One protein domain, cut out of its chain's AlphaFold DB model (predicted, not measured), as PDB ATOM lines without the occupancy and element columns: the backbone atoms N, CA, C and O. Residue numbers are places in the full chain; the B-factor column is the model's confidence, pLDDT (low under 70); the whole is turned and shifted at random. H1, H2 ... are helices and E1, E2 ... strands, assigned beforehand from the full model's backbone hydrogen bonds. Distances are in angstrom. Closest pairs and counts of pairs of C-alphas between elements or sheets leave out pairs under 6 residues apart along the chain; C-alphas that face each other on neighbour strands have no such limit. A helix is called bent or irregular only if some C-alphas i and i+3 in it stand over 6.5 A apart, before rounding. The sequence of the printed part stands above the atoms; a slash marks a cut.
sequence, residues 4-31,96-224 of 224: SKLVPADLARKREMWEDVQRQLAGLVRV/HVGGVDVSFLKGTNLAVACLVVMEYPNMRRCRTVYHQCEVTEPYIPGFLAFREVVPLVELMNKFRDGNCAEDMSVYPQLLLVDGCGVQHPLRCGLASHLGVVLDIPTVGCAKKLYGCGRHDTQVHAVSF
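AT A GLANCE: This is residues 4 to 31 and 96 to 224 of the 224 residues of the protein "Putative endonuclease V" of Trypanosoma cruzi (UniProt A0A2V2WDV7). A twisted sheet of five strands, with the three long strands E1, E2 and E3 and the two short ones E4 and E5, makes a wall; H2 and H4 cover one of its faces, and no named helix lies over the other. H1, the longest helix, packs with its residues 22 to 26 on H4, on the side away from the sheet, while the small H3 sits at the last end of H2 and the last stretch, residues 206 to 224, loops out beyond E5 and returns to pair with it. The printed part has 157 residues, with four named helices and five named strands in the order H1, E1, E2, E3, H2, H3, E4, H4, E5. The sheet is mixed, with the order E3, E2, E1, E4, E5, and the class is mixed, helices and strands. The whole is compact, with a radius of gyration of the C-alphas of 16.2 A and spans of 49 by 35 by 29 A.

HOW THE PARTS SIT: H1, residues 8 to 26, touches H4, residues 190 to 198, with its residues 22 to 26 alone; the closest C-alphas are those of Leu 25 and His 193, 6.6 A apart, at a steep tilt of 62 degrees, the same way. H1 is not on the sheet. After the cut, E1, residues 96 to 104, E2, residues 110 to 119, and E3, residues 125 to 134, form a meander, each strand the antiparallel neighbour of the one before, in two hairpins. N 99 and O 116 are within hydrogen-bond range at 2.8 A, as are N 113 and O 131 at 2.8 A. H2, residues 145 to 161, is on the sheet at a height of 8.0 A, over E3, E2 and, only just, with 3 C-alphas, E1; it runs slantwise to the strands, at 52 degrees to E3 on the local plane. The closest C-alphas of H2 and E3 are those of Leu 155 and His 131, 5.3 A apart. H2 is only just irregular: C-alphas 147 and 150 are 6.9 A apart. H3, residues 165 to 169, only grazes the sheet, with residues 166 to 169; it touches H2 only at the corner and only just, with 3 pairs of C-alphas within 8 A, the closest those of Arg 160 and Met 168 at 6.8 A. E4, residues 174 to 177, is the parallel neighbour of E1, with N 98 and O 174 at 2.8 A. E3, H2, H3 and E4 form a split strand-helix-strand unit, two strands running the same way with helices between them along the chain and E2 and E1 between them in the sheet; its crossover is right-handed. H4 is on the same face as H2, at a height of 8.9 A, and touches it, with the C-alphas of Ala 145 and Leu 190 closest at 4.3 A. E5, residues 202 to 205, is parallel to E4, with N 203 and O 175 at 2.8 A; E4, H4 and E5 form a strand-helix-strand unit with a right-handed crossover. Every O i to N i+4 pair is within hydrogen-bond range in H1, H3 and H4, and 11 of 13 are in H2.

IN THESE COORDINATES: H1 begins at C-alpha 8 (2.985, 31.876, -24.218) and is 26.6 A long. E1, E2 and E3 measure 26.7 A, 30.3 A and 27.4 A, and H2 measures 23.3 A. E5 ends at C-alpha 205 (-3.707, 47.712, -50.560).

THE WHOLE: The C-alphas of Ala 9 and Asn 122, the two farthest apart, are 51.2 A apart. Residues 32 to 95 are not printed, and C-alphas 31 and 96 are 20.3 A apart across this cut. Of the links that are printed whole, E4 to H4 is long, with 12 residues. Mean pLDDT of the printed part is 81.5; residues 4 to 5, 29 to 31, 163 to 165 and 208 to 224 are under 70.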
ATOM      1  N   SER A   4       0.954  40.640 -25.632       61.72
ATOM      2  CA  SER A   4       1.592  40.709 -24.308       61.72
ATOM      3  C   SER A   4       0.710  40.245 -23.139       61.72
ATOM      4  O   SER A   4       1.215  40.019 -22.040       61.72
ATOM      5  N   LYS A   5      -0.605  40.098 -23.352       66.88
ATOM      6  CA  LYS A   5      -1.570  39.667 -22.327       66.88
ATOM      7  C   LYS A   5      -1.884  38.167 -22.345       66.88
ATOM      8  O   LYS A   5      -2.643  37.718 -21.490       66.88
ATOM      9  N   LEU A   6      -1.356  37.404 -23.305       70.88
ATOM     10  CA  LEU A   6      -1.589  35.960 -23.421       70.88
ATOM     11  C   LEU A   6      -0.445  35.155 -22.805       70.88
ATOM     12  O   LEU A   6       0.725  35.516 -22.923       70.88
ATOM     13  N   VAL A   7      -0.782  34.020 -22.188       80.62
ATOM     14  CA  VAL A   7       0.222  33.044 -21.749       80.62
ATOM     15  C   VAL A   7       0.918  32.480 -23.001       80.62
ATOM     16  O   VAL A   7       0.231  32.174 -23.979       80.62
ATOM     17  N   PRO A   8       2.256  32.298 -23.015       80.38
ATOM     18  CA  PRO A   8       2.985  31.876 -24.218       80.38
ATOM     19  C   PRO A   8       2.451  30.597 -24.881       80.38
ATOM     20  O   PRO A   8       2.435  30.493 -26.105       80.38
ATOM     21  N   ALA A   9       1.969  29.640 -24.082       79.31
ATOM     22  CA  ALA A   9       1.366  28.406 -24.581       79.31
ATOM     23  C   ALA A   9       0.054  28.653 -25.348       79.31
ATOM     24  O   ALA A   9      -0.178  28.023 -26.380       79.31
ATOM     25  N   ASP A  10      -0.775  29.590 -24.885       83.81
ATOM     26  CA  ASP A  10      -2.033  29.950 -25.545       83.81
ATOM     27  C   ASP A  10      -1.767  30.711 -26.845       83.81
ATOM     28  O   ASP A  10      -2.427  30.468 -27.854       83.81
ATOM     29  N   LEU A  11      -0.752  31.583 -26.848       84.62
ATOM     30  CA  LEU A  11      -0.316  32.292 -28.051       84.62
ATOM     31  C   LEU A  11       0.175  31.317 -29.133       84.62
ATOM     32  O   LEU A  11      -0.195  31.466 -30.297       84.62
ATOM     33  N   ALA A  12       0.975  30.314 -28.754       86.00
ATOM     34  CA  ALA A  12       1.485  29.299 -29.674       86.00
ATOM     35  C   ALA A  12       0.354  28.460 -30.288       86.00
ATOM     36  O   ALA A  12       0.277  28.347 -31.510       86.00
ATOM     37  N   ARG A  13      -0.573  27.963 -29.457       88.81
ATOM     38  CA  ARG A  13      -1.758  27.226 -29.932       88.81
ATOM     39  C   ARG A  13      -2.618  28.068 -30.868       88.81
ATOM     40  O   ARG A  13      -3.116  27.567 -31.872       88.81
ATOM     41  N   LYS A  14      -2.797  29.357 -30.554       87.75
ATOM     42  CA  LYS A  14      -3.599  30.257 -31.389       87.75
ATOM     43  C   LYS A  14      -2.940  30.515 -32.743       87.75
ATOM     44  O   LYS A  14      -3.640  30.504 -33.749       87.75
ATOM     45  N   ARG A  15      -1.615  30.707 -32.768       90.94
ATOM     46  CA  ARG A  15      -0.835  30.823 -34.010       90.94
ATOM     47  C   ARG A  15      -1.004  29.580 -34.875       90.94
ATOM     48  O   ARG A  15      -1.427  29.724 -36.009       90.94
ATOM     49  N   GLU A  16      -0.764  28.391 -34.326       90.94
ATOM     50  CA  GLU A  16      -0.912  27.117 -35.049       90.94
ATOM     51  C   GLU A  16      -2.305  26.979 -35.683       90.94
ATOM     52  O   GLU A  16      -2.430  26.820 -36.896       90.94
ATOM     53  N   MET A  17      -3.360  27.182 -34.887       89.75
ATOM     54  CA  MET A  17      -4.744  27.144 -35.370       89.75
ATOM     55  C   MET A  17      -5.008  28.156 -36.498       89.75
ATOM     56  O   MET A  17      -5.710  27.859 -37.464       89.75
ATOM     57  N   TRP A  18      -4.486  29.376 -36.378       90.88
ATOM     58  CA  TRP A  18      -4.682  30.427 -37.376       90.88
ATOM     59  C   TRP A  18      -3.877  30.196 -38.658       90.88
ATOM     60  O   TRP A  18      -4.365  30.517 -39.745       90.88
ATOM     61  N   GLU A  19      -2.689  29.597 -38.561       91.62
ATOM     62  CA  GLU A  19      -1.922  29.171 -39.733       91.62
ATOM     63  C   GLU A  19      -2.675  28.107 -40.529       91.62
ATOM     64  O   GLU A  19      -2.758  28.220 -41.755       91.62
ATOM     65  N   ASP A  20      -3.264  27.120 -39.853       86.56
ATOM     66  CA  ASP A  20      -4.051  26.068 -40.502       86.56
ATOM     67  C   ASP A  20      -5.238  26.647 -41.275       86.56
ATOM     68  O   ASP A  20      -5.443  26.316 -42.446       86.56
ATOM     69  N   VAL A  21      -5.977  27.580 -40.664       81.94
ATOM     70  CA  VAL A  21      -7.084  28.281 -41.331       81.94
ATOM     71  C   VAL A  21      -6.584  29.066 -42.548       81.94
ATOM     72  O   VAL A  21      -7.155  28.942 -43.632       81.94
ATOM     73  N   GLN A  22      -5.494  29.832 -42.425       82.75
ATOM     74  CA  GLN A  22      -4.932  30.573 -43.563       82.75
ATOM     75  C   GLN A  22      -4.456  29.644 -44.686       82.75
ATOM     76  O   GLN A  22      -4.649  29.975 -45.854       82.75
ATOM     77  N   ARG A  23      -3.878  28.477 -44.372       83.62
ATOM     78  CA  ARG A  23      -3.470  27.478 -45.378       83.62
ATOM     79  C   ARG A  23      -4.668  26.871 -46.100       83.62
ATOM     80  O   ARG A  23      -4.622  26.717 -47.320       83.62
ATOM     81  N   GLN A  24      -5.734  26.550 -45.370       76.50
ATOM     82  CA  GLN A  24      -6.975  26.045 -45.962       76.50
ATOM     83  C   GLN A  24      -7.590  27.084 -46.907       76.50
ATOM     84  O   GLN A  24      -7.886  26.770 -48.061       76.50
ATOM     85  N   LEU A  25      -7.702  28.336 -46.455       74.31
ATOM     86  CA  LEU A  25      -8.230  29.434 -47.263       74.31
ATOM     87  C   LEU A  25      -7.337  29.754 -48.465       74.31
ATOM     88  O   LEU A  25      -7.858  29.988 -49.552       74.31
ATOM     89  N   ALA A  26      -6.011  29.690 -48.325       73.88
ATOM     90  CA  ALA A  26      -5.075  29.875 -49.437       73.88
ATOM     91  C   ALA A  26      -5.336  28.897 -50.596       73.88
ATOM     92  O   ALA A  26      -5.179  29.264 -51.759       73.88
ATOM     93  N   GLY A  27      -5.790  27.671 -50.298       70.19
ATOM     94  CA  GLY A  27      -6.205  26.692 -51.308       70.19
ATOM     95  C   GLY A  27      -7.459  27.097 -52.096       70.19
ATOM     96  O   GLY A  27      -7.706  26.559 -53.181       70.19
ATOM     97  N   LEU A  28      -8.233  28.061 -51.594       72.12
ATOM     98  CA  LEU A  28      -9.427  28.627 -52.229       72.12
ATOM     99  C   LEU A  28      -9.146  29.955 -52.941       72.12
ATOM    100  O   LEU A  28      -9.872  30.295 -53.869       72.12
ATOM    101  N   VAL A  29      -8.072  30.660 -52.575       68.38
ATOM    102  CA  VAL A  29      -7.658  31.902 -53.244       68.38
ATOM    103  C   VAL A  29      -7.380  31.630 -54.723       68.38
ATOM    104  O   VAL A  29      -6.720  30.652 -55.098       68.38
ATOM    105  N   ARG A  30      -7.908  32.490 -55.594       63.44
ATOM    106  CA  ARG A  30      -7.693  32.433 -57.039       63.44
ATOM    107  C   ARG A  30      -7.175  33.786 -57.491       63.44
ATOM    108  O   ARG A  30      -7.874  34.781 -57.396       63.44
ATOM    109  N   VAL A  31      -5.954  33.792 -58.015       60.25
ATOM    110  CA  VAL A  31      -5.359  34.977 -58.634       60.25
ATOM    111  C   VAL A  31      -5.569  34.865 -60.148       60.25
ATOM    112  O   VAL A  31      -5.258  33.810 -60.720       60.25
ATOM    113  N   HIS A  96     -19.109  49.704 -59.755       89.44
ATOM    114  CA  HIS A  96     -18.972  50.037 -58.341       89.44
ATOM    115  C   HIS A  96     -17.781  49.322 -57.713       89.44
ATOM    116  O   HIS A  96     -17.695  48.091 -57.741       89.44
ATOM    117  N   VAL A  97     -16.897  50.104 -57.100       91.75
ATOM    118  CA  VAL A  97     -15.749  49.626 -56.325       91.75
ATOM    119  C   VAL A  97     -15.930  50.074 -54.879       91.75
ATOM    120  O   VAL A  97     -16.265  51.230 -54.615       91.75
ATOM    121  N   GLY A  98     -15.746  49.156 -53.938       95.81
ATOM    122  CA  GLY A  98     -15.761  49.440 -52.509       95.81
ATOM    123  C   GLY A  98     -14.346  49.584 -51.961       95.81
ATOM    124  O   GLY A  98     -13.456  48.861 -52.381       95.81
ATOM    125  N   GLY A  99     -14.133  50.491 -51.017       97.06
ATOM    126  CA  GLY A  99     -12.948  50.530 -50.165       97.06
ATOM    127  C   GLY A  99     -13.332  50.183 -48.734       97.06
ATOM    128  O   GLY A  99     -14.342  50.702 -48.247       97.06
ATOM    129  N   VAL A 100     -12.552  49.327 -48.075       97.88
ATOM    130  CA  VAL A 100     -12.787  48.926 -46.685       97.88
ATOM    131  C   VAL A 100     -11.552  49.078 -45.803       97.88
ATOM    132  O   VAL A 100     -10.430  48.801 -46.227       97.88
ATOM    133  N   ASP A 101     -11.788  49.506 -44.565       97.12
ATOM    134  CA  ASP A 101     -10.772  49.693 -43.525       97.12
ATOM    135  C   ASP A 101     -11.394  49.480 -42.131       97.12
ATOM    136  O   ASP A 101     -12.609  49.653 -41.947       97.12
ATOM    137  N   VAL A 102     -10.568  49.116 -41.148       96.56
ATOM    138  CA  VAL A 102     -10.948  48.950 -39.742       96.56
ATOM    139  C   VAL A 102     -10.031  49.785 -38.854       96.56
ATOM    140  O   VAL A 102      -8.826  49.574 -38.764       96.56
ATOM    141  N   SER A 103     -10.624  50.717 -38.116       95.00
ATOM    142  CA  SER A 103      -9.909  51.549 -37.148       95.00
ATOM    143  C   SER A 103     -10.208  51.119 -35.714       95.00
ATOM    144  O   SER A 103     -11.358  50.880 -35.358       95.00
ATOM    145  N   PHE A 104      -9.181  51.078 -34.864       93.19
ATOM    146  CA  PHE A 104      -9.297  50.694 -33.453       93.19
ATOM    147  C   PHE A 104      -9.159  51.900 -32.525       93.19
ATOM    148  O   PHE A 104      -8.243  52.717 -32.672       93.19
ATOM    149  N   LEU A 105     -10.017  51.980 -31.508       92.88
ATOM    150  CA  LEU A 105      -9.889  52.986 -30.461       92.88
ATOM    151  C   LEU A 105      -8.792  52.578 -29.469       92.88
ATOM    152  O   LEU A 105      -8.893  51.567 -28.766       92.88
ATOM    153  N   LYS A 106      -7.739  53.401 -29.394       88.75
ATOM    154  CA  LYS A 106      -6.563  53.169 -28.541       88.75
ATOM    155  C   LYS A 106      -6.961  52.905 -27.086       88.75
ATOM    156  O   LYS A 106      -7.754  53.636 -26.507       88.75
ATOM    157  N   GLY A 107      -6.362  51.874 -26.493       86.69
ATOM    158  CA  GLY A 107      -6.601  51.494 -25.098       86.69
ATOM    159  C   GLY A 107      -7.900  50.718 -24.853       86.69
ATOM    160  O   GLY A 107      -8.147  50.324 -23.719       86.69
ATOM    161  N   THR A 108      -8.697  50.451 -25.892       91.06
ATOM    162  CA  THR A 108      -9.948  49.684 -25.795       91.06
ATOM    163  C   THR A 108      -9.958  48.511 -26.781       91.06
ATOM    164  O   THR A 108      -9.031  48.346 -27.578       91.06
ATOM    165  N   ASN A 109     -11.006  47.687 -26.729       91.31
ATOM    166  CA  ASN A 109     -11.300  46.682 -27.755       91.31
ATOM    167  C   ASN A 109     -12.286  47.199 -28.818       91.31
ATOM    168  O   ASN A 109     -12.677  46.442 -29.700       91.31
ATOM    169  N   LEU A 110     -12.702  48.465 -28.747       95.19
ATOM    170  CA  LEU A 110     -13.663  49.022 -29.690       95.19
ATOM    171  C   LEU A 110     -12.997  49.278 -31.041       95.19
ATOM    172  O   LEU A 110     -11.883  49.809 -31.117       95.19
ATOM    173  N   ALA A 111     -13.710  48.923 -32.101       96.50
ATOM    174  CA  ALA A 111     -13.308  49.130 -33.476       96.50
ATOM    175  C   ALA A 111     -14.472  49.677 -34.309       96.50
ATOM    176  O   ALA A 111     -15.647  49.524 -33.964       96.50
ATOM    177  N   VAL A 112     -14.124  50.328 -35.414       98.00
ATOM    178  CA  VAL A 112     -15.070  50.795 -36.423       98.00
ATOM    179  C   VAL A 112     -14.599  50.298 -37.778       98.00
ATOM    180  O   VAL A 112     -13.532  50.695 -38.243       98.00
ATOM    181  N   ALA A 113     -15.406  49.450 -38.403       97.88
ATOM    182  CA  ALA A 113     -15.256  49.065 -39.796       97.88
ATOM    183  C   ALA A 113     -16.001  50.066 -40.692       97.88
ATOM    184  O   ALA A 113     -17.106  50.513 -40.360       97.88
ATOM    185  N   CYS A 114     -15.401  50.425 -41.822       98.12
ATOM    186  CA  CYS A 114     -15.941  51.391 -42.774       98.12
ATOM    187  C   CYS A 114     -15.945  50.807 -44.189       98.12
ATOM    188  O   CYS A 114     -14.974  50.174 -44.591       98.12
ATOM    189  N   LEU A 115     -17.025  51.043 -44.937       97.81
ATOM    190  CA  LEU A 115     -17.148  50.756 -46.366       97.81
ATOM    191  C   LEU A 115     -17.461  52.064 -47.078       97.81
ATOM    192  O   LEU A 115     -18.431  52.741 -46.729       97.81
ATOM    193  N   VAL A 116     -16.705  52.379 -48.123       97.12
ATOM    194  CA  VAL A 116     -17.017  53.464 -49.058       97.12
ATOM    195  C   VAL A 116     -17.213  52.869 -50.440       97.12
ATOM    196  O   VAL A 116     -16.285  52.291 -50.989       97.12
ATOM    197  N   VAL A 117     -18.399  53.035 -51.018       96.06
ATOM    198  CA  VAL A 117     -18.673  52.635 -52.402       96.06
ATOM    199  C   VAL A 117     -18.502  53.839 -53.315       96.06
ATOM    200  O   VAL A 117     -19.099  54.898 -53.078       96.06
ATOM    201  N   MET A 118     -17.733  53.655 -54.380       93.88
ATOM    202  CA  MET A 118     -17.533  54.629 -55.443       93.88
ATOM    203  C   MET A 118     -18.011  54.074 -56.780       93.88
ATOM    204  O   MET A 118     -17.837  52.894 -57.080       93.88
ATOM    205  N   GLU A 119     -18.612  54.945 -57.576       90.88
ATOM    206  CA  GLU A 119     -18.864  54.720 -58.991       90.88
ATOM    207  C   GLU A 119     -17.534  54.706 -59.755       90.88
ATOM    208  O   GLU A 119     -16.631  55.494 -59.473       90.88
ATOM    209  N   TYR A 120     -17.408  53.809 -60.723       84.38
ATOM    210  CA  TYR A 120     -16.230  53.648 -61.565       84.38
ATOM    211  C   TYR A 120     -16.609  53.891 -63.039       84.38
ATOM    212  O   TYR A 120     -17.664  53.410 -63.462       84.38
ATOM    213  N   PRO A 121     -15.806  54.629 -63.839       85.56
ATOM    214  CA  PRO A 121     -14.459  55.147 -63.551       85.56
ATOM    215  C   PRO A 121     -14.393  56.546 -62.927       85.56
ATOM    216  O   PRO A 121     -13.310  57.020 -62.604       85.56
ATOM    217  N   ASN A 122     -15.521  57.238 -62.766       84.94
ATOM    218  CA  ASN A 122     -15.529  58.646 -62.346       84.94
ATOM    219  C   ASN A 122     -15.207  58.876 -60.854       84.94
ATOM    220  O   ASN A 122     -15.070  60.026 -60.437       84.94
ATOM    221  N   MET A 123     -15.087  57.809 -60.061       89.31
ATOM    222  CA  MET A 123     -14.749  57.825 -58.634       89.31
ATOM    223  C   MET A 123     -15.708  58.670 -57.786       89.31
ATOM    224  O   MET A 123     -15.337  59.218 -56.743       89.31
ATOM    225  N   ARG A 124     -16.977  58.773 -58.201       92.62
ATOM    226  CA  ARG A 124     -18.002  59.484 -57.430       92.62
ATOM    227  C   ARG A 124     -18.484  58.611 -56.277       92.62
ATOM    228  O   ARG A 124     -18.975  57.507 -56.481       92.62
ATOM    229  N   ARG A 125     -18.415  59.118 -55.044       95.50
ATOM    230  CA  ARG A 125     -18.924  58.401 -53.864       95.50
ATOM    231  C   ARG A 125     -20.441  58.181 -53.955       95.50
ATOM    232  O   ARG A 125     -21.205  59.147 -53.933       95.50
ATOM    233  N   CYS A 126     -20.861  56.919 -53.966       93.50
ATOM    234  CA  CYS A 126     -22.266  56.508 -53.944       93.50
ATOM    235  C   CYS A 126     -22.780  56.317 -52.518       93.50
ATOM    236  O   CYS A 126     -23.878  56.761 -52.187       93.50
ATOM    237  N   ARG A 127     -21.987  55.661 -51.661       94.31
ATOM    238  CA  ARG A 127     -22.442  55.225 -50.337       94.31
ATOM    239  C   ARG A 127     -21.294  55.142 -49.341       94.31
ATOM    240  O   ARG A 127     -20.145  54.910 -49.710       94.31
ATOM    241  N   THR A 128     -21.623  55.315 -48.064       95.50
ATOM    242  CA  THR A 128     -20.714  55.050 -46.950       95.50
ATOM    243  C   THR A 128     -21.468  54.349 -45.836       95.50
ATOM    244  O   THR A 128     -22.558  54.787 -45.465       95.50
ATOM    245  N   VAL A 129     -20.899  53.264 -45.320       94.81
ATOM    246  CA  VAL A 129     -21.473  52.475 -44.229       94.81
ATOM    247  C   VAL A 129     -20.428  52.302 -43.142       94.81
ATOM    248  O   VAL A 129     -19.249  52.107 -43.424       94.81
ATOM    249  N   TYR A 130     -20.885  52.359 -41.895       96.50
ATOM    250  CA  TYR A 130     -20.064  52.132 -40.717       96.50
ATOM    251  C   TYR A 130     -20.646  51.004 -39.876       96.50
ATOM    252  O   TYR A 130     -21.873  50.878 -39.725       96.50
ATOM    253  N   HIS A 131     -19.756  50.237 -39.264       96.12
ATOM    254  CA  HIS A 131     -20.093  49.211 -38.295       96.12
ATOM    255  C   HIS A 131     -19.187  49.344 -37.079       96.12
ATOM    256  O   HIS A 131     -17.967  49.305 -37.200       96.12
ATOM    257  N   GLN A 132     -19.794  49.571 -35.917       97.19
ATOM    258  CA  GLN A 132     -19.084  49.652 -34.646       97.19
ATOM    259  C   GLN A 132     -19.155  48.285 -33.981       97.19
ATOM    260  O   GLN A 132     -20.242  47.716 -33.869       97.19
ATOM    261  N   CYS A 133     -18.017  47.776 -33.532       93.75
ATOM    262  CA  CYS A 133     -17.924  46.453 -32.933       93.75
ATOM    263  C   CYS A 133     -16.858  46.417 -31.836       93.75
ATOM    264  O   CYS A 133     -16.025  47.320 -31.710       93.75
ATOM    265  N   GLU A 134     -16.867  45.347 -31.051       94.56
ATOM    266  CA  GLU A 134     -15.782  45.022 -30.135       94.56
ATOM    267  C   GLU A 134     -14.961  43.864 -30.713       94.56
ATOM    268  O   GLU A 134     -15.515  42.841 -31.101       94.56
ATOM    269  N   VAL A 135     -13.638  44.024 -30.770       91.44
ATOM    270  CA  VAL A 135     -12.700  43.003 -31.249       91.44
ATOM    271  C   VAL A 135     -11.888  42.486 -30.072       91.44
ATOM    272  O   VAL A 135     -11.056  43.192 -29.489       91.44
ATOM    273  N   THR A 136     -12.124  41.225 -29.731       86.88
ATOM    274  CA  THR A 136     -11.483  40.581 -28.578       86.88
ATOM    275  C   THR A 136     -10.165  39.910 -28.957       86.88
ATOM    276  O   THR A 136      -9.284  39.722 -28.114       86.88
ATOM    277  N   GLU A 137      -9.980  39.619 -30.243       87.94
ATOM    278  CA  GLU A 137      -8.821  38.933 -30.777       87.94
ATOM    279  C   GLU A 137      -7.530  39.747 -30.555       87.94
ATOM    280  O   GLU A 137      -7.474  40.962 -30.794       87.94
ATOM    281  N   PRO A 138      -6.445  39.097 -30.094       87.19
ATOM    282  CA  PRO A 138      -5.153  39.740 -29.916       87.19
ATOM    283  C   PRO A 138      -4.548  40.115 -31.267       87.19
ATOM    284  O   PRO A 138      -4.806  39.469 -32.283       87.19
ATOM    285  N   TYR A 139      -3.732  41.165 -31.279       86.69
ATOM    286  CA  TYR A 139      -2.913  41.474 -32.445       86.69
ATOM    287  C   TYR A 139      -1.721  40.528 -32.449       86.69
ATOM    288  O   TYR A 139      -0.885  40.603 -31.558       86.69
ATOM    289  N   ILE A 140      -1.676  39.637 -33.439       87.75
ATOM    290  CA  ILE A 140      -0.544  38.744 -33.665       87.75
ATOM    291  C   ILE A 140       0.030  39.073 -35.052       87.75
ATOM    292  O   ILE A 140      -0.696  38.966 -36.046       87.75
ATOM    293  N   PRO A 141       1.312  39.470 -35.149       84.44
ATOM    294  CA  PRO A 141       2.006  39.676 -36.421       84.44
ATOM    295  C   PRO A 141       1.807  38.493 -37.391       84.44
ATOM    296  O   PRO A 141       2.076  37.350 -37.021       84.44
ATOM    297  N   GLY A 142       1.327  38.769 -38.612       84.69
ATOM    298  CA  GLY A 142       0.962  37.768 -39.632       84.69
ATOM    299  C   GLY A 142      -0.508  37.313 -39.611       84.69
ATOM    300  O   GLY A 142      -0.960  36.623 -40.516       84.69
ATOM    301  N   PHE A 143      -1.295  37.734 -38.620       88.62
ATOM    302  CA  PHE A 143      -2.670  37.255 -38.429       88.62
ATOM    303  C   PHE A 143      -3.685  38.392 -38.284       88.62
ATOM    304  O   PHE A 143      -4.713  38.242 -37.626       88.62
ATOM    305  N   LEU A 144      -3.418  39.537 -38.927       89.31
ATOM    306  CA  LEU A 144      -4.316  40.699 -38.916       89.31
ATOM    307  C   LEU A 144      -5.743  40.337 -39.355       89.31
ATOM    308  O   LEU A 144      -6.709  40.807 -38.761       89.31
ATOM    309  N   ALA A 145      -5.864  39.431 -40.332       88.56
ATOM    310  CA  ALA A 145      -7.142  38.961 -40.855       88.56
ATOM    311  C   ALA A 145      -8.112  38.508 -39.750       88.56
ATOM    312  O   ALA A 145      -9.292  38.839 -39.789       88.56
ATOM    313  N   PHE A 146      -7.617  37.834 -38.711       89.75
ATOM    314  CA  PHE A 146      -8.459  37.310 -37.631       89.75
ATOM    315  C   PHE A 146      -9.062  38.393 -36.735       89.75
ATOM    316  O   PHE A 146      -9.996  38.112 -35.995       89.75
ATOM    317  N   ARG A 147      -8.554  39.627 -36.800       92.69
ATOM    318  CA  ARG A 147      -9.127  40.774 -36.088       92.69
ATOM    319  C   ARG A 147     -10.128  41.562 -36.916       92.69
ATOM    320  O   ARG A 147     -10.973  42.239 -36.343       92.69
ATOM    321  N   GLU A 148      -9.987  41.538 -38.234       94.94
ATOM    322  CA  GLU A 148     -10.642  42.515 -39.107       94.94
ATOM    323  C   GLU A 148     -11.662  41.883 -40.054       94.94
ATOM    324  O   GLU A 148     -12.632  42.544 -40.410       94.94
ATOM    325  N   VAL A 149     -11.538  40.592 -40.383       92.12
ATOM    326  CA  VAL A 149     -12.511  39.910 -41.254       92.12
ATOM    327  C   VAL A 149     -13.905  39.906 -40.635       92.12
ATOM    328  O   VAL A 149     -14.858  40.231 -41.329       92.12
ATOM    329  N   VAL A 150     -14.047  39.594 -39.341       93.12
ATOM    330  CA  VAL A 150     -15.369  39.555 -38.687       93.12
ATOM    331  C   VAL A 150     -16.061  40.930 -38.731       93.12
ATOM    332  O   VAL A 150     -17.154  40.999 -39.299       93.12
ATOM    333  N   PRO A 151     -15.437  42.035 -38.270       95.62
ATOM    334  CA  PRO A 151     -16.006  43.378 -38.422       95.62
ATOM    335  C   PRO A 151     -16.396  43.744 -39.860       95.62
ATOM    336  O   PRO A 151     -17.438  44.364 -40.084       95.62
ATOM    337  N   LEU A 152     -15.570  43.369 -40.842       96.31
ATOM    338  CA  LEU A 152     -15.808  43.664 -42.255       96.31
ATOM    339  C   LEU A 152     -16.955  42.834 -42.843       96.31
ATOM    340  O   LEU A 152     -17.760  43.356 -43.611       96.31
ATOM    341  N   VAL A 153     -17.079  41.564 -42.461       91.06
ATOM    342  CA  VAL A 153     -18.201  40.709 -42.870       91.06
ATOM    343  C   VAL A 153     -19.510  41.228 -42.282       91.06
ATOM    344  O   VAL A 153     -20.503  41.334 -43.001       91.06
ATOM    345  N   GLU A 154     -19.520  41.614 -41.007       92.31
ATOM    346  CA  GLU A 154     -20.699  42.207 -40.366       92.31
ATOM    347  C   GLU A 154     -21.103  43.534 -41.019       92.31
ATOM    348  O   GLU A 154     -22.287  43.766 -41.266       92.31
ATOM    349  N   LEU A 155     -20.129  44.372 -41.377       95.81
ATOM    350  CA  LEU A 155     -20.348  45.597 -42.143       95.81
ATOM    351  C   LEU A 155     -20.998  45.320 -43.511       95.81
ATOM    352  O   LEU A 155     -21.950  46.007 -43.888       95.81
ATOM    353  N   MET A 156     -20.508  44.318 -44.241       92.06
ATOM    354  CA  MET A 156     -21.045  43.940 -45.554       92.06
ATOM    355  C   MET A 156     -22.435  43.306 -45.449       92.06
ATOM    356  O   MET A 156     -23.305  43.605 -46.270       92.06
ATOM    357  N   ASN A 157     -22.676  42.495 -44.416       90.25
ATOM    358  CA  ASN A 157     -24.004  41.972 -44.101       90.25
ATOM    359  C   ASN A 157     -24.968  43.116 -43.785       90.25
ATOM    360  O   ASN A 157     -26.024  43.195 -44.391       90.25
ATOM    361  N   LYS A 158     -24.571  44.073 -42.939       90.38
ATOM    362  CA  LYS A 158     -25.374  45.264 -42.634       90.38
ATOM    363  C   LYS A 158     -25.707  46.082 -43.883       90.38
ATOM    364  O   LYS A 158     -26.827  46.570 -44.007       90.38
ATOM    365  N   PHE A 159     -24.750  46.243 -44.796       90.88
ATOM    366  CA  PHE A 159     -24.981  46.943 -46.060       90.88
ATOM    367  C   PHE A 159     -25.978  46.194 -46.962       90.88
ATOM    368  O   PHE A 159     -26.864  46.822 -47.534       90.88
ATOM    369  N   ARG A 160     -25.892  44.860 -47.033       85.81
ATOM    370  CA  ARG A 160     -26.832  44.018 -47.791       85.81
ATOM    371  C   ARG A 160     -28.231  43.983 -47.164       85.81
ATOM    372  O   ARG A 160     -29.229  44.151 -47.858       85.81
ATOM    373  N   ASP A 161     -28.301  43.790 -45.852       82.94
ATOM    374  CA  ASP A 161     -29.539  43.575 -45.095       82.94
ATOM    375  C   ASP A 161     -30.315  44.880 -44.855       82.94
ATOM    376  O   ASP A 161     -31.490  44.849 -44.479       82.94
ATOM    377  N   GLY A 162     -29.693  46.033 -45.130       71.69
ATOM    378  CA  GLY A 162     -30.351  47.339 -45.169       71.69
ATOM    379  C   GLY A 162     -31.561  47.396 -46.114       71.69
ATOM    380  O   GLY A 162     -32.380  48.295 -45.960       71.69
ATOM    381  N   ASN A 163     -31.708  46.425 -47.033       59.56
ATOM    382  CA  ASN A 163     -32.912  46.120 -47.826       59.56
ATOM    383  C   ASN A 163     -33.554  47.311 -48.569       59.56
ATOM    384  O   ASN A 163     -34.709  47.244 -48.994       59.56
ATOM    385  N   CYS A 164     -32.806  48.388 -48.802       64.94
ATOM    386  CA  CYS A 164     -33.195  49.449 -49.717       64.94
ATOM    387  C   CYS A 164     -32.763  49.046 -51.131       64.94
ATOM    388  O   CYS A 164     -31.592  48.738 -51.353       64.94
ATOM    389  N   ALA A 165     -33.676  49.087 -52.106       69.44
ATOM    390  CA  ALA A 165     -33.351  48.815 -53.515       69.44
ATOM    391  C   ALA A 165     -32.175  49.675 -54.025       69.44
ATOM    392  O   ALA A 165     -31.392  49.243 -54.869       69.44
ATOM    393  N   GLU A 166     -32.022  50.870 -53.452       75.00
ATOM    394  CA  GLU A 166     -30.910  51.786 -53.695       75.00
ATOM    395  C   GLU A 166     -29.550  51.208 -53.271       75.00
ATOM    396  O   GLU A 166     -28.603  51.300 -54.050       75.00
ATOM    397  N   ASP A 167     -29.447  50.552 -52.108       77.44
ATOM    398  CA  ASP A 167     -28.186  49.976 -51.609       77.44
ATOM    399  C   ASP A 167     -27.736  48.795 -52.479       77.44
ATOM    400  O   ASP A 167     -26.570  48.707 -52.867       77.44
ATOM    401  N   MET A 168     -28.674  47.937 -52.890       82.56
ATOM    402  CA  MET A 168     -28.361  46.822 -53.791       82.56
ATOM    403  C   MET A 168     -27.962  47.283 -55.196       82.56
ATOM    404  O   MET A 168     -27.153  46.624 -55.849       82.56
ATOM    405  N   SER A 169     -28.477  48.427 -55.662       86.25
ATOM    406  CA  SER A 169     -28.098  48.989 -56.967       86.25
ATOM    407  C   SER A 169     -26.637  49.451 -57.022       86.25
ATOM    408  O   SER A 169     -26.040  49.489 -58.101       86.25
ATOM    409  N   VAL A 170     -26.052  49.752 -55.857       90.94
ATOM    410  CA  VAL A 170     -24.666  50.208 -55.706       90.94
ATOM    411  C   VAL A 170     -23.786  49.171 -55.009       90.94
ATOM    412  O   VAL A 170     -22.741  49.516 -54.467       90.94
ATOM    413  N   TYR A 171     -24.172  47.893 -55.005       89.50
ATOM    414  CA  TYR A 171     -23.353  46.861 -54.374       89.50
ATOM    415  C   TYR A 171     -21.967  46.765 -55.044       89.50
ATOM    416  O   TYR A 171     -21.901  46.698 -56.277       89.50
ATOM    417  N   PRO A 172     -20.854  46.790 -54.280       90.06
ATOM    418  CA  PRO A 172     -19.520  46.796 -54.861       90.06
ATOM    419  C   PRO A 172     -19.224  45.461 -55.549       90.06
ATOM    420  O   PRO A 172     -19.449  44.390 -54.991       90.06
ATOM    421  N   GLN A 173     -18.684  45.533 -56.763       85.19
ATOM    422  CA  GLN A 173     -18.267  44.363 -57.546       85.19
ATOM    423  C   GLN A 173     -16.804  43.977 -57.273       85.19
ATOM    424  O   GLN A 173     -16.363  42.904 -57.673       85.19
ATOM    425  N   LEU A 174     -16.054  44.872 -56.628       86.56
ATOM    426  CA  LEU A 174     -14.650  44.739 -56.255       86.56
ATOM    427  C   LEU A 174     -14.430  45.483 -54.936       86.56
ATOM    428  O   LEU A 174     -14.936  46.597 -54.783       86.56
ATOM    429  N   LEU A 175     -13.664  44.905 -54.014       90.69
ATOM    430  CA  LEU A 175     -13.264  45.549 -52.763       90.69
ATOM    431  C   LEU A 175     -11.759  45.830 -52.734       90.69
ATOM    432  O   LEU A 175     -10.950  44.921 -52.879       90.69
ATOM    433  N   LEU A 176     -11.384  47.078 -52.481       94.56
ATOM    434  CA  LEU A 176     -10.043  47.487 -52.082       94.56
ATOM    435  C   LEU A 176      -9.950  47.389 -50.559       94.56
ATOM    436  O   LEU A 176     -10.757  47.985 -49.845       94.56
ATOM    437  N   VAL A 177      -8.987  46.627 -50.060       95.00
ATOM    438  CA  VAL A 177      -8.877  46.267 -48.643       95.00
ATOM    439  C   VAL A 177      -7.555  46.797 -48.095       95.00
ATOM    440  O   VAL A 177      -6.509  46.477 -48.660       95.00
ATOM    441  N   ASP A 178      -7.568  47.569 -47.001       93.38
ATOM    442  CA  ASP A 178      -6.336  48.036 -46.325       93.38
ATOM    443  C   ASP A 178      -5.615  46.875 -45.613       93.38
ATOM    444  O   ASP A 178      -5.683  46.680 -44.404       93.38
ATOM    445  N   GLY A 179      -4.949  46.032 -46.398       90.50
ATOM    446  CA  GLY A 179      -4.233  44.859 -45.924       90.50
ATOM    447  C   GLY A 179      -3.654  44.038 -47.072       90.50
ATOM    448  O   GLY A 179      -3.975  44.240 -48.240       90.50
ATOM    449  N   CYS A 180      -2.773  43.091 -46.752       88.69
ATOM    450  CA  CYS A 180      -2.198  42.194 -47.758       88.69
ATOM    451  C   CYS A 180      -3.241  41.180 -48.262       88.69
ATOM    452  O   CYS A 180      -4.157  40.814 -47.528       88.69
ATOM    453  N   GLY A 181      -3.045  40.645 -49.469       87.50
ATOM    454  CA  GLY A 181      -3.746  39.451 -49.965       87.50
ATOM    455  C   GLY A 181      -2.777  38.278 -50.159       87.50
ATOM    456  O   GLY A 181      -2.111  37.874 -49.205       87.50
ATOM    457  N   VAL A 182      -2.656  37.747 -51.380       83.50
ATOM    458  CA  VAL A 182      -1.751  36.644 -51.751       83.50
ATOM    459  C   VAL A 182      -0.271  36.897 -51.440       83.50
ATOM    460  O   VAL A 182       0.474  35.941 -51.241       83.50
ATOM    461  N   GLN A 183       0.174  38.152 -51.341       83.69
ATOM    462  CA  GLN A 183       1.560  38.456 -50.965       83.69
ATOM    463  C   GLN A 183       1.876  38.150 -49.485       83.69
ATOM    464  O   GLN A 183       3.012  38.268 -49.035       83.69
ATOM    465  N   HIS A 184       0.885  37.735 -48.698       84.56
ATOM    466  CA  HIS A 184       1.108  37.200 -47.361       84.56
ATOM    467  C   HIS A 184       1.998  35.933 -47.394       84.56
ATOM    468  O   HIS A 184       1.853  35.132 -48.318       84.56
ATOM    469  N   PRO A 185       2.851  35.655 -46.382       84.81
ATOM    470  CA  PRO A 185       3.695  34.450 -46.353       84.81
ATOM    471  C   PRO A 185       2.928  33.131 -46.530       84.81
ATOM    472  O   PRO A 185       3.420  32.197 -47.159       84.81
ATOM    473  N   LEU A 186       1.695  33.071 -46.019       85.06
ATOM    474  CA  LEU A 186       0.790  31.924 -46.180       85.06
ATOM    475  C   LEU A 186      -0.159  32.050 -47.379       85.06
ATOM    476  O   LEU A 186      -1.132  31.312 -47.466       85.06
ATOM    477  N   ARG A 187       0.083  33.003 -48.284       83.38
ATOM    478  CA  ARG A 187      -0.758  33.324 -49.450       83.38
ATOM    479  C   ARG A 187      -2.222  33.661 -49.139       83.38
ATOM    480  O   ARG A 187      -3.066  33.637 -50.025       83.38
ATOM    481  N   CYS A 188      -2.518  34.001 -47.886       83.94
ATOM    482  CA  CYS A 188      -3.850  34.362 -47.413       83.94
ATOM    483  C   CYS A 188      -3.767  35.506 -46.389       83.94
ATOM    484  O   CYS A 188      -3.798  35.292 -45.177       83.94
ATOM    485  N   GLY A 189      -3.579  36.732 -46.884       90.12
ATOM    486  CA  GLY A 189      -3.703  37.952 -46.082       90.12
ATOM    487  C   GLY A 189      -5.166  38.364 -45.870       90.12
ATOM    488  O   GLY A 189      -6.080  37.652 -46.280       90.12
ATOM    489  N   LEU A 190      -5.389  39.524 -45.244       93.06
ATOM    490  CA  LEU A 190      -6.724  40.073 -44.979       93.06
ATOM    491  C   LEU A 190      -7.603  40.141 -46.236       93.06
ATOM    492  O   LEU A 190      -8.733  39.666 -46.193       93.06
ATOM    493  N   ALA A 191      -7.084  40.682 -47.343       91.00
ATOM    494  CA  ALA A 191      -7.850  40.841 -48.578       91.00
ATOM    495  C   ALA A 191      -8.317  39.481 -49.115       91.00
ATOM    496  O   ALA A 191      -9.509  39.258 -49.281       91.00
ATOM    497  N   SER A 192      -7.391  38.531 -49.257       85.56
ATOM    498  CA  SER A 192      -7.704  37.191 -49.757       85.56
ATOM    499  C   SER A 192      -8.630  36.406 -48.822       85.56
ATOM    500  O   SER A 192      -9.509  35.695 -49.299       85.56
ATOM    501  N   HIS A 193      -8.467  36.532 -47.500       88.94
ATOM    502  CA  HIS A 193      -9.379  35.916 -46.531       88.94
ATOM    503  C   HIS A 193     -10.792  36.486 -46.704       88.94
ATOM    504  O   HIS A 193     -11.750  35.730 -46.862       88.94
ATOM    505  N   LEU A 194     -10.915  37.815 -46.726       88.31
ATOM    506  CA  LEU A 194     -12.196  38.497 -46.873       88.31
ATOM    507  C   LEU A 194     -12.889  38.134 -48.193       88.31
ATOM    508  O   LEU A 194     -14.082  37.844 -48.183       88.31
ATOM    509  N   GLY A 195     -12.145  38.097 -49.301       82.44
ATOM    510  CA  GLY A 195     -12.678  37.756 -50.619       82.44
ATOM    511  C   GLY A 195     -13.234  36.336 -50.682       82.44
ATOM    512  O   GLY A 195     -14.329  36.134 -51.197       82.44
ATOM    513  N   VAL A 196     -12.541  35.363 -50.076       80.25
ATOM    514  CA  VAL A 196     -13.033  33.977 -49.977       80.25
ATOM    515  C   VAL A 196     -14.306  33.888 -49.133       80.25
ATOM    516  O   VAL A 196     -15.221  33.153 -49.490       80.25
ATOM    517  N   VAL A 197     -14.379  34.619 -48.017       80.12
ATOM    518  CA  VAL A 197     -15.541  34.570 -47.111       80.12
ATOM    519  C   VAL A 197     -16.767  35.267 -47.702       80.12
ATOM    520  O   VAL A 197     -17.885  34.790 -47.517       80.12
ATOM    521  N   LEU A 198     -16.573  36.396 -48.384       79.81
ATOM    522  CA  LEU A 198     -17.667  37.180 -48.961       79.81
ATOM    523  C   LEU A 198     -18.070  36.737 -50.367       79.81
ATOM    524  O   LEU A 198     -19.135  37.142 -50.822       79.81
ATOM    525  N   ASP A 199     -17.233  35.946 -51.039       77.31
ATOM    526  CA  ASP A 199     -17.361  35.627 -52.464       77.31
ATOM    527  C   ASP A 199     -17.425  36.897 -53.339       77.31
ATOM    528  O   ASP A 199     -18.240  37.043 -54.249       77.31
ATOM    529  N   ILE A 200     -16.557  37.866 -53.019       79.38
ATOM    530  CA  ILE A 200     -16.409  39.136 -53.743       79.38
ATOM    531  C   ILE A 200     -14.938  39.288 -54.136       79.38
ATOM    532  O   ILE A 200     -14.067  39.062 -53.293       79.38
ATOM    533  N   PRO A 201     -14.623  39.713 -55.373       80.88
ATOM    534  CA  PRO A 201     -13.260  40.057 -55.753       80.88
ATOM    535  C   PRO A 201     -12.644  41.088 -54.807       80.88
ATOM    536  O   PRO A 201     -13.253  42.118 -54.510       80.88
ATOM    537  N   THR A 202     -11.410  40.841 -54.380       83.31
ATOM    538  CA  THR A 202     -10.665  41.729 -53.484       83.31
ATOM    539  C   THR A 202      -9.330  42.131 -54.080       83.31
ATOM    540  O   THR A 202      -8.721  41.371 -54.821       83.31
ATOM    541  N   VAL A 203      -8.853  43.316 -53.714       85.19
ATOM    542  CA  VAL A 203      -7.483  43.769 -53.935       85.19
ATOM    543  C   VAL A 203      -6.933  44.265 -52.608       85.19
ATOM    544  O   VAL A 203      -7.490  45.165 -51.986       85.19
ATOM    545  N   GLY A 204      -5.824  43.675 -52.176       87.69
ATOM    546  CA  GLY A 204      -5.069  44.156 -51.030       87.69
ATOM    547  C   GLY A 204      -4.289  45.426 -51.358       87.69
ATOM    548  O   GLY A 204      -3.572  45.473 -52.355       87.69
ATOM    549  N   CYS A 205      -4.408  46.434 -50.500       88.19
ATOM    550  CA  CYS A 205      -3.707  47.712 -50.560       88.19
ATOM    551  C   CYS A 205      -2.866  47.884 -49.288       88.19
ATOM    552  O   CYS A 205      -3.241  48.606 -48.370       88.19
ATOM    553  N   ALA A 206      -1.731  47.189 -49.206       81.38
ATOM    554  CA  ALA A 206      -0.895  47.205 -48.007       81.38
ATOM    555  C   ALA A 206       0.082  48.394 -47.975       81.38
ATOM    556  O   ALA A 206       0.797  48.657 -48.941       81.38
ATOM    557  N   LYS A 207       0.192  49.057 -46.814       76.06
ATOM    558  CA  LYS A 207       1.168  50.141 -46.557       76.06
ATOM    559  C   LYS A 207       2.603  49.639 -46.340       76.06
ATOM    560  O   LYS A 207       3.545  50.426 -46.389       76.06
ATOM    561  N   LYS A 208       2.777  48.352 -46.023       66.19
ATOM    562  CA  LYS A 208       4.077  47.711 -45.778       66.19
ATOM    563  C   LYS A 208       4.077  46.288 -46.319       66.19
ATOM    564  O   LYS A 208       3.109  45.555 -46.135       66.19
ATOM    565  N   LEU A 209       5.201  45.892 -46.907       60.19
ATOM    566  CA  LEU A 209       5.448  44.526 -47.353       60.19
ATOM    567  C   LEU A 209       5.734  43.615 -46.160       60.19
ATOM    568  O   LEU A 209       6.624  43.891 -45.355       60.19
ATOM    569  N   TYR A 210       5.010  42.504 -46.062       54.53
ATOM    570  CA  TYR A 210       5.279  41.478 -45.058       54.53
ATOM    571  C   TYR A 210       6.275  40.456 -45.619       54.53
ATOM    572  O   TYR A 210       5.961  39.750 -46.570       54.53
ATOM    573  N   GLY A 211       7.470  40.354 -45.027       49.34
ATOM    574  CA  GLY A 211       8.401  39.252 -45.304       49.34
ATOM    575  C   GLY A 211       9.368  39.419 -46.485       49.34
ATOM    576  O   GLY A 211      10.000  38.438 -46.867       49.34
ATOM    577  N   CYS A 212       9.554  40.622 -47.039       41.44
ATOM    578  CA  CYS A 212      10.682  40.866 -47.943       41.44
ATOM    579  C   CYS A 212      11.957  41.070 -47.105       41.44
ATOM    580  O   CYS A 212      12.081  42.050 -46.367       41.44
ATOM    581  N   GLY A 213      12.887  40.114 -47.156       33.94
ATOM    582  CA  GLY A 213      14.231  40.319 -46.623       33.94
ATOM    583  C   GLY A 213      14.885  41.512 -47.324       33.94
ATOM    584  O   GLY A 213      14.805  41.600 -48.541       33.94
ATOM    585  N   ARG A 214      15.477  42.421 -46.533       30.86
ATOM    586  CA  ARG A 214      16.282  43.595 -46.930       30.86
ATOM    587  C   ARG A 214      16.405  43.831 -48.441       30.86
ATOM    588  O   ARG A 214      17.425  43.488 -49.024       30.86
ATOM    589  N   HIS A 215      15.432  44.522 -49.016       31.34
ATOM    590  CA  HIS A 215      15.654  45.418 -50.143       31.34
ATOM    591  C   HIS A 215      14.754  46.638 -49.926       31.34
ATOM    592  O   HIS A 215      13.540  46.486 -49.787       31.34
ATOM    593  N   ASP A 216      15.368  47.822 -49.821       29.42
ATOM    594  CA  ASP A 216      14.729  49.145 -49.721       29.42
ATOM    595  C   ASP A 216      13.866  49.414 -50.959       29.42
ATOM    596  O   ASP A 216      14.253  50.122 -51.882       29.42
ATOM    597  N   THR A 217      12.697  48.789 -51.019       27.41
ATOM    598  CA  THR A 217      11.759  48.953 -52.126       27.41
ATOM    599  C   THR A 217      10.345  48.953 -51.564       27.41
ATOM    600  O   THR A 217       9.834  47.936 -51.088       27.41
ATOM    601  N   GLN A 218       9.709  50.126 -51.584       28.22
ATOM    602  CA  GLN A 218       8.262  50.242 -51.441       28.22
ATOM    603  C   GLN A 218       7.626  49.611 -52.681       28.22
ATOM    604  O   GLN A 218       7.461  50.253 -53.708       28.22
ATOM    605  N   VAL A 219       7.308  48.322 -52.604       29.45
ATOM    606  CA  VAL A 219       6.525  47.650 -53.641       29.45
ATOM    607  C   VAL A 219       5.060  47.731 -53.228       29.45
ATOM    608  O   VAL A 219       4.667  47.195 -52.190       29.45
ATOM    609  N   HIS A 220       4.246  48.419 -54.026       28.61
ATOM    610  CA  HIS A 220       2.795  48.408 -53.881       28.61
ATOM    611  C   HIS A 220       2.279  47.010 -54.223       28.61
ATOM    612  O   HIS A 220       2.272  46.579 -55.373       28.61
ATOM    613  N   ALA A 221       1.896  46.263 -53.197       27.52
ATOM    614  CA  ALA A 221       1.464  44.889 -53.354       27.52
ATOM    615  C   ALA A 221      -0.028  44.812 -53.652       27.52
ATOM    616  O   ALA A 221      -0.830  44.598 -52.745       27.52
ATOM    617  N   VAL A 222      -0.388  44.943 -54.927       29.81
ATOM    618  CA  VAL A 222      -1.713  44.557 -55.422       29.81
ATOM    619  C   VAL A 222      -1.805  43.041 -55.301       29.81
ATOM    620  O   VAL A 222      -1.174  42.287 -56.040       29.81
ATOM    621  N   SER A 223      -2.527  42.583 -54.289       29.30
ATOM    622  CA  SER A 223      -2.807  41.168 -54.098       29.30
ATOM    623  C   SER A 223      -4.274  40.905 -54.396       29.30
ATOM    624  O   SER A 223      -5.114  41.393 -53.648       29.30
ATOM    625  N   PHE A 224      -4.552  40.145 -55.450       35.88
ATOM    626  CA  PHE A 224      -5.889  39.650 -55.784       35.88
ATOM    627  C   PHE A 224      -6.307  38.520 -54.832       35.88
ATOM    628  O   PHE A 224      -5.443  37.653 -54.543       35.88
TER     629      PHE A 224